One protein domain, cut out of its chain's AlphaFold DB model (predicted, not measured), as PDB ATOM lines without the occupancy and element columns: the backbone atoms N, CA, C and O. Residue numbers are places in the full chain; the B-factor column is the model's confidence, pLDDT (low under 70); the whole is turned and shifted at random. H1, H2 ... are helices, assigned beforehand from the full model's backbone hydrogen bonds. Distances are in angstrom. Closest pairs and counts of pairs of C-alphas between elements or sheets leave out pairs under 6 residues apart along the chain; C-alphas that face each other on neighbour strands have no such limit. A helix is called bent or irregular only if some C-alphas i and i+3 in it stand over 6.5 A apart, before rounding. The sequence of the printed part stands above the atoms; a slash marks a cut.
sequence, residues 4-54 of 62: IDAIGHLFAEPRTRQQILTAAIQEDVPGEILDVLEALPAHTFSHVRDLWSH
ATOM      1  N   ILE A   4     -34.868  10.347 -37.877       69.06
ATOM      2  CA  ILE A   4     -33.952  11.496 -37.829       69.06
ATOM      3  C   ILE A   4     -32.546  11.056 -37.433       69.06
ATOM      4  O   ILE A   4     -31.578  11.595 -37.954       69.06
ATOM      5  N   ASP A   5     -32.426  10.102 -36.519       71.06
ATOM      6  CA  ASP A   5     -31.126   9.596 -36.093       71.06
ATOM      7  C   ASP A   5     -30.473   8.789 -37.225       71.06
ATOM      8  O   ASP A   5     -29.298   8.973 -37.525       71.06
ATOM      9  N   ALA A   6     -31.287   8.001 -37.940       70.44
ATOM     10  CA  ALA A   6     -30.844   7.205 -39.078       70.44
ATOM     11  C   ALA A   6     -30.434   8.064 -40.287       70.44
ATOM     12  O   ALA A   6     -29.329   7.923 -40.782       70.44
ATOM     13  N   ILE A   7     -31.289   8.985 -40.751       74.50
ATOM     14  CA  ILE A   7     -31.069   9.719 -42.012       74.50
ATOM     15  C   ILE A   7     -30.734  11.200 -41.829       74.50
ATOM     16  O   ILE A   7     -30.427  11.876 -42.804       74.50
ATOM     17  N   GLY A   8     -30.789  11.752 -40.616       74.75
ATOM     18  CA  GLY A   8     -30.621  13.192 -40.379       74.75
ATOM     19  C   GLY A   8     -29.252  13.722 -40.796       74.75
ATOM     20  O   GLY A   8     -29.157  14.834 -41.313       74.75
ATOM     21  N   HIS A   9     -28.207  12.909 -40.650       78.12
ATOM     22  CA  HIS A   9     -26.854  13.264 -41.070       78.12
ATOM     23  C   HIS A   9     -26.692  13.297 -42.607       78.12
ATOM     24  O   HIS A   9     -25.806  13.982 -43.114       78.12
ATOM     25  N   LEU A  10     -27.586  12.640 -43.360       74.62
ATOM     26  CA  LEU A  10     -27.606  12.662 -44.828       74.62
ATOM     27  C   LEU A  10     -28.076  14.013 -45.394       74.62
ATOM     28  O   LEU A  10     -27.798  14.318 -46.555       74.62
ATOM     29  N   PHE A  11     -28.735  14.844 -44.576       77.12
ATOM     30  CA  PHE A  11     -29.227  16.184 -44.935       77.12
ATOM     31  C   PHE A  11     -28.216  17.303 -44.659       77.12
ATOM     32  O   PHE A  11     -28.597  18.468 -44.564       77.12
ATOM     33  N   ALA A  12     -26.923  16.983 -44.533       73.94
ATOM     34  CA  ALA A  12     -25.869  17.999 -44.507       73.94
ATOM     35  C   ALA A  12     -25.823  18.823 -45.813       73.94
ATOM     36  O   ALA A  12     -25.370  19.967 -45.812       73.94
ATOM     37  N   GLU A  13     -26.326  18.252 -46.910       79.50
ATOM     38  CA  GLU A  13     -26.441  18.879 -48.223       79.50
ATOM     39  C   GLU A  13     -27.824  18.593 -48.832       79.50
ATOM     40  O   GLU A  13     -28.426  17.562 -48.516       79.50
ATOM     41  N   PRO A  14     -28.330  19.454 -49.738       80.94
ATOM     42  CA  PRO A  14     -29.590  19.208 -50.428       80.94
ATOM     43  C   PRO A  14     -29.528  17.915 -51.242       80.94
ATOM     44  O   PRO A  14     -28.712  17.779 -52.157       80.94
ATOM     45  N   ARG A  15     -30.411  16.964 -50.933       85.12
ATOM     46  CA  ARG A  15     -30.421  15.637 -51.563       85.12
ATOM     47  C   ARG A  15     -31.754  15.366 -52.233       85.12
ATOM     48  O   ARG A  15     -32.816  15.739 -51.748       85.12
ATOM     49  N   THR A  16     -31.702  14.702 -53.379       87.19
ATOM     50  CA  THR A  16     -32.912  14.238 -54.064       87.19
ATOM     51  C   THR A  16     -33.461  12.994 -53.376       87.19
ATOM     52  O   THR A  16     -32.698  12.234 -52.778       87.19
ATOM     53  N   ARG A  17     -34.765  12.724 -53.532       87.19
ATOM     54  CA  ARG A  17     -35.395  11.477 -53.055       87.19
ATOM     55  C   ARG A  17     -34.554  10.229 -53.351       87.19
ATOM     56  O   ARG A  17     -34.335   9.405 -52.477       87.19
ATOM     57  N   GLN A  18     -34.041  10.111 -54.576       86.62
ATOM     58  CA  GLN A  18     -33.252   8.952 -54.999       86.62
ATOM     59  C   GLN A  18     -31.915   8.839 -54.252       86.62
ATOM     60  O   GLN A  18     -31.482   7.733 -53.941       86.62
ATOM     61  N   GLN A  19     -31.270   9.968 -53.941       87.31
ATOM     62  CA  GLN A  19     -30.050   9.977 -53.132       87.31
ATOM     63  C   GLN A  19     -30.337   9.590 -51.682       87.31
ATOM     64  O   GLN A  19     -29.562   8.836 -51.104       87.31
ATOM     65  N   ILE A  20     -31.450  10.067 -51.121       84.38
ATOM     66  CA  ILE A  20     -31.882   9.726 -49.760       84.38
ATOM     67  C   ILE A  20     -32.206   8.230 -49.672       84.38
ATOM     68  O   ILE A  20     -31.711   7.563 -48.775       84.38
ATOM     69  N   LEU A  21     -32.949   7.684 -50.641       87.25
ATOM     70  CA  LEU A  21     -33.239   6.249 -50.738       87.25
ATOM     71  C   LEU A  21     -31.965   5.415 -50.863       87.25
ATOM     72  O   LEU A  21     -31.798   4.436 -50.149       87.25
ATOM     73  N   THR A  22     -31.049   5.813 -51.747       89.00
ATOM     74  CA  THR A  22     -29.790   5.082 -51.955       89.00
ATOM     75  C   THR A  22     -28.955   5.060 -50.679       89.00
ATOM     76  O   THR A  22     -28.449   4.009 -50.304       89.00
ATOM     77  N   ALA A  23     -28.838   6.198 -49.995       85.56
ATOM     78  CA  ALA A  23     -28.115   6.285 -48.734       85.56
ATOM     79  C   ALA A  23     -28.804   5.474 -47.622       85.56
ATOM     80  O   ALA A  23     -28.141   4.696 -46.949       85.56
ATOM     81  N   ALA A  24     -30.132   5.551 -47.501       84.94
ATOM     82  CA  ALA A  24     -30.886   4.750 -46.538       84.94
ATOM     83  C   ALA A  24     -30.737   3.234 -46.784       84.94
ATOM     84  O   ALA A  24     -30.616   2.464 -45.837       84.94
ATOM     85  N   ILE A  25     -30.672   2.796 -48.046       87.50
ATOM     86  CA  ILE A  25     -30.373   1.398 -48.399       87.50
ATOM     87  C   ILE A  25     -28.938   1.025 -47.996       87.50
ATOM     88  O   ILE A  25     -28.706  -0.075 -47.506       87.50
ATOM     89  N   GLN A  26     -27.967   1.919 -48.203       86.69
ATOM     90  CA  GLN A  26     -26.571   1.676 -47.819       86.69
ATOM     91  C   GLN A  26     -26.372   1.576 -46.305       86.69
ATOM     92  O   GLN A  26     -25.467   0.871 -45.863       86.69
ATOM     93  N   GLU A  27     -27.203   2.264 -45.531       84.12
ATOM     94  CA  GLU A  27     -27.153   2.270 -44.069       84.12
ATOM     95  C   GLU A  27     -28.028   1.195 -43.411       84.12
ATOM     96  O   GLU A  27     -28.180   1.198 -42.192       84.12
ATOM     97  N   ASP A  28     -28.575   0.264 -44.200       83.19
ATOM     98  CA  ASP A  28     -29.434  -0.829 -43.721       83.19
ATOM     99  C   ASP A  28     -30.639  -0.314 -42.908       83.19
ATOM    100  O   ASP A  28     -31.059  -0.879 -41.895       83.19
ATOM    101  N   VAL A  29     -31.195   0.820 -43.341       82.38
ATOM    102  CA  VAL A  29     -32.346   1.441 -42.688       82.38
ATOM    103  C   VAL A  29     -33.577   0.525 -42.844       82.38
ATOM    104  O   VAL A  29     -33.767  -0.057 -43.915       82.38
ATOM    105  N   PRO A  30     -34.439   0.399 -41.811       82.19
ATOM    106  CA  PRO A  30     -35.623  -0.458 -41.852       82.19
ATOM    107  C   PRO A  30     -36.472  -0.268 -43.111       82.19
ATOM    108  O   PRO A  30     -36.725   0.862 -43.529       82.19
ATOM    109  N   GLY A  31     -36.990  -1.373 -43.659       81.38
ATOM    110  CA  GLY A  31     -37.840  -1.359 -44.856       81.38
ATOM    111  C   GLY A  31     -39.034  -0.408 -44.741       81.38
ATOM    112  O   GLY A  31     -39.296   0.343 -45.668       81.38
ATOM    113  N   GLU A  32     -39.658  -0.322 -43.562       78.75
ATOM    114  CA  GLU A  32     -40.758   0.618 -43.296       78.75
ATOM    115  C   GLU A  32     -40.361   2.085 -43.522       78.75
ATOM    116  O   GLU A  32     -41.165   2.884 -43.991       78.75
ATOM    117  N   ILE A  33     -39.110   2.456 -43.235       77.94
ATOM    118  CA  ILE A  33     -38.593   3.796 -43.527       77.94
ATOM    119  C   ILE A  33     -38.325   3.954 -45.029       77.94
ATOM    120  O   ILE A  33     -38.585   5.022 -45.579       77.94
ATOM    121  N   LEU A  34     -37.834   2.915 -45.708       84.25
ATOM    122  CA  LEU A  34     -37.611   2.946 -47.156       84.25
ATOM    123  C   LEU A  34     -38.925   3.125 -47.930       84.25
ATOM    124  O   LEU A  34     -38.972   3.971 -48.820       84.25
ATOM    125  N   ASP A  35     -39.993   2.422 -47.546       83.56
ATOM    126  CA  ASP A  35     -41.341   2.583 -48.114       83.56
ATOM    127  C   ASP A  35     -41.840   4.032 -47.983       83.56
ATOM    128  O   ASP A  35     -42.369   4.631 -48.922       83.56
ATOM    129  N   VAL A  36     -41.602   4.641 -46.820       79.81
ATOM    130  CA  VAL A  36     -41.959   6.035 -46.541       79.81
ATOM    131  C   VAL A  36     -41.135   7.008 -47.385       79.81
ATOM    132  O   VAL A  36     -41.677   7.969 -47.932       79.81
ATOM    133  N   LEU A  37     -39.834   6.752 -47.534       80.62
ATOM    134  CA  LEU A  37     -38.948   7.539 -48.393       80.62
ATOM    135  C   LEU A  37     -39.290   7.383 -49.884       80.62
ATOM    136  O   LEU A  37     -39.079   8.308 -50.672       80.62
ATOM    137  N   GLU A  38     -39.828   6.236 -50.293       84.50
ATOM    138  CA  GLU A  38     -40.259   5.980 -51.666       84.50
ATOM    139  C   GLU A  38     -41.557   6.723 -52.011       84.50
ATOM    140  O   GLU A  38     -41.682   7.265 -53.116       84.50
ATOM    141  N   ALA A  39     -42.467   6.843 -51.038       82.69
ATOM    142  CA  ALA A  39     -43.722   7.586 -51.153       82.69
ATOM    143  C   ALA A  39     -43.541   9.112 -51.288       82.69
ATOM    144  O   ALA A  39     -44.483   9.825 -51.647       82.69
ATOM    145  N   LEU A  40     -42.340   9.634 -51.030       80.69
ATOM    146  CA  LEU A  40     -42.048  11.059 -51.142       80.69
ATOM    147  C   LEU A  40     -42.130  11.572 -52.588       80.69
ATOM    148  O   LEU A  40     -41.739  10.874 -53.538       80.69
ATOM    149  N   PRO A  41     -42.529  12.845 -52.770       80.94
ATOM    150  CA  PRO A  41     -42.455  13.488 -54.071       80.94
ATOM    151  C   PRO A  41     -41.005  13.535 -54.565       80.94
ATOM    152  O   PRO A  41     -40.056  13.696 -53.794       80.94
ATOM    153  N   ALA A  42     -40.832  13.419 -55.882       79.50
ATOM    154  CA  ALA A  42     -39.534  13.543 -56.535       79.50
ATOM    155  C   ALA A  42     -39.064  15.013 -56.536       79.50
ATOM    156  O   ALA A  42     -39.111  15.695 -57.556       79.50
ATOM    157  N   HIS A  43     -38.629  15.496 -55.371       82.00
ATOM    158  CA  HIS A  43     -38.018  16.807 -55.155       82.00
ATOM    159  C   HIS A  43     -36.651  16.641 -54.471       82.00
ATOM    160  O   HIS A  43     -36.294  15.579 -53.946       82.00
ATOM    161  N   THR A  44     -35.865  17.706 -54.510       83.75
ATOM    162  CA  THR A  44     -34.728  17.940 -53.621       83.75
ATOM    163  C   THR A  44     -35.204  18.390 -52.242       83.75
ATOM    164  O   THR A  44     -35.905  19.388 -52.114       83.75
ATOM    165  N   PHE A  45     -34.773  17.681 -51.208       83.75
ATOM    166  CA  PHE A  45     -35.011  18.035 -49.819       83.75
ATOM    167  C   PHE A  45     -33.734  18.647 -49.250       83.75
ATOM    168  O   PHE A  45     -32.681  18.005 -49.226       83.75
ATOM    169  N   SER A  46     -33.817  19.905 -48.820       83.19
ATOM    170  CA  SER A  46     -32.689  20.624 -48.211       83.19
ATOM    171  C   SER A  46     -32.519  20.280 -46.737       83.19
ATOM    172  O   SER A  46     -31.409  20.317 -46.216       83.19
ATOM    173  N   HIS A  47     -33.616  19.936 -46.064       79.06
ATOM    174  CA  HIS A  47     -33.615  19.598 -44.651       79.06
ATOM    175  C   HIS A  47     -34.455  18.358 -44.388       79.06
ATOM    176  O   HIS A  47     -35.487  18.139 -45.022       79.06
ATOM    177  N   VAL A  48     -34.072  17.600 -43.357       75.44
ATOM    178  CA  VAL A  48     -34.878  16.475 -42.867       75.44
ATOM    179  C   VAL A  48     -36.299  16.929 -42.524       75.44
ATOM    180  O   VAL A  48     -37.244  16.198 -42.762       75.44
ATOM    181  N   ARG A  49     -36.477  18.169 -42.041       74.75
ATOM    182  CA  ARG A  49     -37.785  18.745 -41.687       74.75
ATOM    183  C   ARG A  49     -38.726  18.910 -42.888       74.75
ATOM    184  O   ARG A  49     -39.935  18.825 -42.700       74.75
ATOM    185  N   ASP A  50     -38.200  19.104 -44.097       77.19
ATOM    186  CA  ASP A  50     -39.035  19.139 -45.302       77.19
ATOM    187  C   ASP A  50     -39.692  17.780 -45.542       77.19
ATOM    188  O   ASP A  50     -40.872  17.736 -45.869       77.19
ATOM    189  N   LEU A  51     -38.988  16.670 -45.274       73.94
ATOM    190  CA  LEU A  51     -39.567  15.327 -45.385       73.94
ATOM    191  C   LEU A  51     -40.815  15.185 -44.527       73.94
ATOM    192  O   LEU A  51     -41.827  14.710 -45.023       73.94
ATOM    193  N   TRP A  52     -40.759  15.640 -43.271       72.44
ATOM    194  CA  TRP A  52     -41.869  15.549 -42.317       72.44
ATOM    195  C   TRP A  52     -43.150  16.216 -42.815       72.44
ATOM    196  O   TRP A  52     -44.233  15.748 -42.490       72.44
ATOM    197  N   SER A  53     -43.040  17.260 -43.642       74.12
ATOM    198  CA  SER A  53     -44.210  17.910 -44.256       74.12
ATOM    199  C   SER A  53     -44.916  17.013 -45.281       74.12
ATOM    200  O   SER A  53     -46.040  17.297 -45.688       74.12
ATOM    201  N   HIS A  54     -44.251  15.939 -45.700       72.25
ATOM    202  CA  HIS A  54     -44.711  14.968 -46.683       72.25
ATOM    203  C   HIS A  54     -44.858  13.550 -46.112       72.25
ATOM    204  O   HIS A  54     -45.332  12.676 -46.837       72.25
TER     205      HIS A  54
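What this domain is: This is residues 4 to 54 of the 62 residues of an uncharacterized protein of Nocardia mangyaensis (UniProt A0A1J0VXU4). Four short helices fold into a small rounded ball: H2 and H3 make a helical hairpin, H1 packs on H2 at a steep angle to it, and H4 packs on H1. The contacts run in a row from H4 through H1 and H2 to H3, and the stretch from H3 to H4 comes back past the link before H2, where residues 44 to 45 make a short antiparallel pairing with residues 15 to 16. The printed part has 51 residues with four named helices, in the order H1, H2, H3, H4, and no named strand; its class is all helix. It is compact, with a radius of gyration of the C-alphas of 9.6 A, and spans 22 by 21 by 16 A.

How they stand to each other: H1, residues 4 to 12, touches H2, residues 17 to 26. The closest C-alphas of the two are those of Ile 7 and Ala 24, 6.7 A apart. They run opposite ways at a steep tilt of 55 degrees. H2 and H3, residues 31 to 38, form a helical hairpin: they touch, and run opposite ways at a shallow tilt of 21 degrees. Their closest C-alphas are those of Leu 21 and Leu 37, 6.3 A apart. H4, residues 48 to 52, touches H1, with the C-alphas of Gly 8 and Val 48 closest at 5.9 A. H3 and H4 are only just apart, at 8.4 A between their closest C-alphas. H1 and H3 are apart, and so are H2 and H4. In H2 and H3 every O i to N i+4 pair is within hydrogen-bond range; in H1 it is 1 of 5, with 2 of 6 O i to N i+3 pairs within range, and in H4 0 of 1, with 2 of 2 O i to N i+3 pairs within range.

Where its parts are: H1 begins at C-alpha 4, (-33.952, 11.496, -37.829), and measures 12.3 A from first to last C-alpha. It is irregular: C-alphas 6 and 9 are 7.5 A apart. H2, the longest helix with 10 residues, measures 14.2 A and begins at C-alpha 17, (-35.395, 11.477, -53.055). H3 has 8 residues and measures 10.3 A. H4 has 5 residues, measures 7.1 A and ends at C-alpha 52, (-41.869, 15.549, -42.317).

The domain as a whole: The two C-alphas farthest apart are those of Gln 26 and Ser 53, at 24.2 A. The printed part runs from residue 4 to residue 54 and has no cut. The links from H1 to H2 and from H2 to H3 are tight, with 4 residues each, and the link from H3 to H4 is short, with 9 residues. The mean pLDDT of the printed part is 80.4, and one residue, Ile 4, is under 70.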